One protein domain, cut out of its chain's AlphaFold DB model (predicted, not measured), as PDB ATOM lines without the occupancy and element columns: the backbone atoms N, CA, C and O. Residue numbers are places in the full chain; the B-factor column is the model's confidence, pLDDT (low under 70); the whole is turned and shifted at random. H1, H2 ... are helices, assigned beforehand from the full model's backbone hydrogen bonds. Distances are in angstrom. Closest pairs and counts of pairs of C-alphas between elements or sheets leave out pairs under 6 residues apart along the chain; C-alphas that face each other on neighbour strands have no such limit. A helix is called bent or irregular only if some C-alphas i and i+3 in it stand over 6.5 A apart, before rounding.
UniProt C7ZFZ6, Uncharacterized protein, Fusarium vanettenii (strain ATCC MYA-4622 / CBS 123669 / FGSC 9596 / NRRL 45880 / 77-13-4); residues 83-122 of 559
ATOM      1  N   ALA A  83       3.974  13.675 103.313       94.19
ATOM      2  CA  ALA A  83       3.711  12.997 104.573       94.19
ATOM      3  C   ALA A  83       4.888  13.150 105.566       94.19
ATOM      4  O   ALA A  83       6.052  12.946 105.211       94.19
ATOM      5  N   PRO A  84       4.619  13.482 106.843       92.88
ATOM      6  CA  PRO A  84       5.666  13.670 107.841       92.88
ATOM      7  C   PRO A  84       6.391  12.351 108.138       92.88
ATOM      8  O   PRO A  84       5.772  11.360 108.518       92.88
ATOM      9  N   GLY A  85       7.719  12.354 107.991       90.44
ATOM     10  CA  GLY A  85       8.560  11.173 108.208       90.44
ATOM     11  C   GLY A  85       8.565  10.172 107.048       90.44
ATOM     12  O   GLY A  85       9.085   9.069 107.216       90.44
ATOM     13  N   ALA A  86       8.007  10.528 105.887       93.88
ATOM     14  CA  ALA A  86       8.068   9.683 104.704       93.88
ATOM     15  C   ALA A  86       9.505   9.536 104.188       93.88
ATOM     16  O   ALA A  86      10.284  10.489 104.136       93.88
ATOM     17  N   ASN A  87       9.856   8.320 103.772       93.12
ATOM     18  CA  ASN A  87      11.115   8.065 103.093       93.12
ATOM     19  C   ASN A  87      10.941   8.371 101.600       93.12
ATOM     20  O   ASN A  87      10.279   7.621 100.886       93.12
ATOM     21  N   HIS A  88      11.562   9.449 101.120       90.12
ATOM     22  CA  HIS A  88      11.439   9.879  99.724       90.12
ATOM     23  C   HIS A  88      11.973   8.835  98.726       90.12
ATOM     24  O   HIS A  88      11.494   8.773  97.597       90.12
ATOM     25  N   ALA A  89      12.904   7.964  99.133       90.25
ATOM     26  CA  ALA A  89      13.353   6.854  98.292       90.25
ATOM     27  C   ALA A  89      12.269   5.772  98.146       90.25
ATOM     28  O   ALA A  89      12.114   5.191  97.072       90.25
ATOM     29  N   SER A  90      11.480   5.529  99.198       90.88
ATOM     30  CA  SER A  90      10.304   4.654  99.121       90.88
ATOM     31  C   SER A  90       9.212   5.279  98.254       90.88
ATOM     32  O   SER A  90       8.690   4.595  97.381       90.88
ATOM     33  N   CYS A  91       8.953   6.584  98.398       94.25
ATOM     34  CA  CYS A  91       8.018   7.310  97.532       94.25
ATOM     35  C   CYS A  91       8.421   7.222  96.049       94.25
ATOM     36  O   CYS A  91       7.574   6.964  95.197       94.25
ATOM     37  N   ALA A  92       9.714   7.375  95.743       92.00
ATOM     38  CA  ALA A  92      10.256   7.235  94.393       92.00
ATOM     39  C   ALA A  92      10.126   5.800  93.846       92.00
ATOM     40  O   ALA A  92       9.776   5.611  92.681       92.00
ATOM     41  N   SER A  93      10.364   4.784  94.684       90.31
ATOM     42  CA  SER A  93      10.196   3.370  94.316       90.31
ATOM     43  C   SER A  93       8.733   3.021  94.032       90.31
ATOM     44  O   SER A  93       8.427   2.406  93.009       90.31
ATOM     45  N   ASP A  94       7.815   3.459  94.893       93.00
ATOM     46  CA  ASP A  94       6.378   3.229  94.726       93.00
ATOM     47  C   ASP A  94       5.839   3.976  93.500       93.00
ATOM     48  O   ASP A  94       4.997   3.455  92.765       93.00
ATOM     49  N   TYR A  95       6.374   5.168  93.223       94.12
ATOM     50  CA  TYR A  95       6.067   5.924  92.014       94.12
ATOM     51  C   TYR A  95       6.545   5.201  90.749       94.12
ATOM     52  O   TYR A  95       5.754   5.009  89.825       94.12
ATOM     53  N   ALA A  96       7.778   4.686  90.741       92.00
ATOM     54  CA  ALA A  96       8.294   3.867  89.645       92.00
ATOM     55  C   ALA A  96       7.461   2.587  89.424       92.00
ATOM     56  O   ALA A  96       7.144   2.218  88.293       92.00
ATOM     57  N   GLN A  97       7.031   1.922  90.500       90.44
ATOM     58  CA  GLN A  97       6.147   0.752  90.414       90.44
ATOM     59  C   GLN A  97       4.743   1.099  89.891       90.44
ATOM     60  O   GLN A  97       4.113   0.284  89.199       90.44
ATOM     61  N   CYS A  98       4.245   2.292  90.222       93.38
ATOM     62  CA  CYS A  98       2.960   2.797  89.754       93.38
ATOM     63  C   CYS A  98       2.990   3.058  88.241       93.38
ATOM     64  O   CYS A  98       2.141   2.535  87.518       93.38
ATOM     65  N   LEU A  99       4.024   3.754  87.759       91.50
ATOM     66  CA  LEU A  99       4.254   4.025  86.334       91.50
ATOM     67  C   LEU A  99       4.624   2.762  85.540       91.50
ATOM     68  O   LEU A  99       4.351   2.669  84.341       91.50
ATOM     69  N   GLY A 100       5.231   1.782  86.216       88.19
ATOM     70  CA  GLY A 100       5.774   0.546  85.645       88.19
ATOM     71  C   GLY A 100       7.123   0.723  84.938       88.19
ATOM     72  O   GLY A 100       7.570  -0.179  84.237       88.19
ATOM     73  N   TYR A 101       7.784   1.857  85.155       87.19
ATOM     74  CA  TYR A 101       9.174   2.121  84.791       87.19
ATOM     75  C   TYR A 101       9.778   3.103  85.801       87.19
ATOM     76  O   TYR A 101       9.049   3.779  86.524       87.19
ATOM     77  N   ASN A 102      11.108   3.181  85.877       89.75
ATOM     78  CA  ASN A 102      11.788   4.067  86.819       89.75
ATOM     79  C   ASN A 102      12.107   5.430  86.170       89.75
ATOM     80  O   ASN A 102      13.042   5.489  85.371       89.75
ATOM     81  N   PRO A 103      11.405   6.528  86.523       88.81
ATOM     82  CA  PRO A 103      11.667   7.856  85.956       88.81
ATOM     83  C   PRO A 103      12.968   8.493  86.470       88.81
ATOM     84  O   PRO A 103      13.353   9.562  86.008       88.81
ATOM     85  N   TYR A 104      13.642   7.846  87.425       86.38
ATOM     86  CA  TYR A 104      14.937   8.249  87.972       86.38
ATOM     87  C   TYR A 104      16.096   7.396  87.432       86.38
ATOM     88  O   TYR A 104      17.230   7.543  87.886       86.38
ATOM     89  N   ALA A 105      15.832   6.455  86.518       78.25
ATOM     90  CA  ALA A 105      16.889   5.662  85.903       78.25
ATOM     91  C   ALA A 105      17.658   6.522  84.886       78.25
ATOM     92  O   ALA A 105      17.128   6.862  83.834       78.25
ATOM     93  N   GLY A 106      18.910   6.873  85.198       70.62
ATOM     94  CA  GLY A 106      19.784   7.662  84.323       70.62
ATOM     95  C   GLY A 106      20.423   8.857  85.032       70.62
ATOM     96  O   GLY A 106      20.558   8.873  86.253       70.62
ATOM     97  N   THR A 107      20.844   9.863  84.263       65.38
ATOM     98  CA  THR A 107      21.497  11.082  84.780       65.38
ATOM     99  C   THR A 107      20.514  12.139  85.303       65.38
ATOM    100  O   THR A 107      20.947  13.230  85.674       65.38
ATOM    101  N   GLY A 108      19.208  11.849  85.366       77.81
ATOM    102  CA  GLY A 108      18.202  12.802  85.834       77.81
ATOM    103  C   GLY A 108      16.790  12.229  85.955       77.81
ATOM    104  O   GLY A 108      16.533  11.085  85.591       77.81
ATOM    105  N   PHE A 109      15.885  13.052  86.493       84.75
ATOM    106  CA  PHE A 109      14.448  12.782  86.533       84.75
ATOM    107  C   PHE A 109      13.823  13.100  85.175       84.75
ATOM    108  O   PHE A 109      13.964  14.221  84.682       84.75
ATOM    109  N   VAL A 110      13.121  12.131  84.596       82.50
ATOM    110  CA  VAL A 110      12.328  12.312  83.377       82.50
ATOM    111  C   VAL A 110      10.861  12.430  83.769       82.50
ATOM    112  O   VAL A 110      10.334  11.526  84.418       82.50
ATOM    113  N   GLU A 111      10.206  13.527  83.379       86.62
ATOM    114  CA  GLU A 111       8.792  13.758  83.685       86.62
ATOM    115  C   GLU A 111       7.907  12.735  82.946       86.62
ATOM    116  O   GLU A 111       7.911  12.688  81.714       86.62
ATOM    117  N   PRO A 112       7.161  11.885  83.671       85.94
ATOM    118  CA  PRO A 112       6.317  10.867  83.056       85.94
ATOM    119  C   PRO A 112       5.135  11.472  82.297       85.94
ATOM    120  O   PRO A 112       4.421  12.316  82.833       85.94
ATOM    121  N   THR A 113       4.876  10.986  81.080       84.56
ATOM    122  CA  THR A 113       3.736  11.415  80.248       84.56
ATOM    123  C   THR A 113       2.602  10.383  80.182       84.56
ATOM    124  O   THR A 113       1.466  10.755  79.884       84.56
ATOM    125  N   ALA A 114       2.855   9.119  80.548       84.88
ATOM    126  CA  ALA A 114       1.845   8.062  80.671       84.88
ATOM    127  C   ALA A 114       2.323   6.910  81.579       84.88
ATOM    128  O   ALA A 114       3.498   6.824  81.933       84.88
ATOM    129  N   CYS A 115       1.417   5.994  81.937       85.75
ATOM    130  CA  CYS A 115       1.784   4.736  82.591       85.75
ATOM    131  C   CYS A 115       1.957   3.609  81.570       85.75
ATOM    132  O   CYS A 115       1.085   3.391  80.731       85.75
ATOM    133  N   SER A 116       2.978   2.771  81.746       79.19
ATOM    134  CA  SER A 116       3.167   1.551  80.937       79.19
ATOM    135  C   SER A 116       1.998   0.554  81.048       79.19
ATOM    136  O   SER A 116       1.687  -0.166  80.105       79.19
ATOM    137  N   LYS A 117       1.284   0.541  82.185       62.72
ATOM    138  CA  LYS A 117       0.130  -0.351  82.422       62.72
ATOM    139  C   LYS A 117      -1.145   0.073  81.676       62.72
ATOM    140  O   LYS A 117      -2.022  -0.768  81.470       62.72
ATOM    141  N   SER A 118      -1.248   1.333  81.244       49.44
ATOM    142  CA  SER A 118      -2.411   1.845  80.498       49.44
ATOM    143  C   SER A 118      -2.441   1.385  79.030       49.44
ATOM    144  O   SER A 118      -3.485   1.482  78.393       49.44
ATOM    145  N   MET A 119      -1.366   0.775  78.514       45.00
ATOM    146  CA  MET A 119      -1.305   0.163  77.173       45.00
ATOM    147  C   MET A 119      -1.928  -1.249  77.107       45.00
ATOM    148  O   MET A 119      -1.635  -2.035  76.205       45.00
ATOM    149  N   THR A 120      -2.822  -1.613  78.034       37.59
ATOM    150  CA  THR A 120      -3.562  -2.885  77.948       37.59
ATOM    151  C   THR A 120      -4.732  -2.755  76.969       37.59
ATOM    152  O   THR A 120      -5.878  -2.691  77.388       37.59
ATOM    153  N   THR A 121      -4.419  -2.687  75.672       34.22
ATOM    154  CA  THR A 121      -5.106  -3.361  74.550       34.22
ATOM    155  C   THR A 121      -4.461  -2.920  73.232       34.22
ATOM    156  O   THR A 121      -5.086  -2.254  72.411       34.22
ATOM    157  N   VAL A 122      -3.216  -3.323  72.991       41.50
ATOM    158  CA  VAL A 122      -2.789  -3.626  71.621       41.50
ATOM    159  C   VAL A 122      -2.598  -5.140  71.584       41.50
ATOM    160  O   VAL A 122      -1.835  -5.663  72.399       41.50
TER     161      VAL A 122
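This is residues 83 to 122 of the 559 residues of an uncharacterized protein of Fusarium vanettenii (strain ATCC MYA-4622 / CBS 123669 / FGSC 9596 / NRRL 45880 / 77-13-4) (UniProt C7ZFZ6). One helix, H1, and a single short turn, H2, lie nearly in a row with H2 just beyond the last residues of H1, and between them the long loop of residues 100 to 115 swings out to one side and folds back. At the other end, residues 83 to 91, of which 88 to 91 belong to H1, stick out from the rest. The printed part has 40 residues with two named helices, H1 then H2, and no named strand; its class is all helix, though the helices hold 16 of the 40 residues. It is loose, with a radius of gyration of the C-alphas of 12.0 A, and flat, spanning 41 by 23 by 12 A.

Start at Ala 83, whose C-alpha is at (3.711, 12.997, 104.573). Find C-alpha 88 at (11.439, 9.879, 99.724); from there H1 takes residues 88 to 99 and runs 16.3 A. Pass along the loop to C-alpha 116 at (3.167, 1.551, 80.937), where H2, residues 116 to 119, begins. H2 is neither bent nor irregular, but only just: C-alphas 116 and 119 are 6.0 A apart.

Look at Leu 99 and Ser 116, the closest C-alphas of H1 and H2, 6.0 A apart. The two helices are close but not clearly touching, with 2 pairs of C-alphas within 8 A. In H1 every O i to N i+4 pair is within hydrogen-bond range; H2 is too short for such a pair, and its one O i to N i+3 pair is not within range.

The C-alphas of Gly 85 and Val 122, the two farthest apart, are 41.1 A apart. The printed part has no cut, and the link from H1 to H2 is long, at 16 residues. The mean pLDDT of the printed part is 81.1; look for values under 70 at residue 107 and residues 117 to 122.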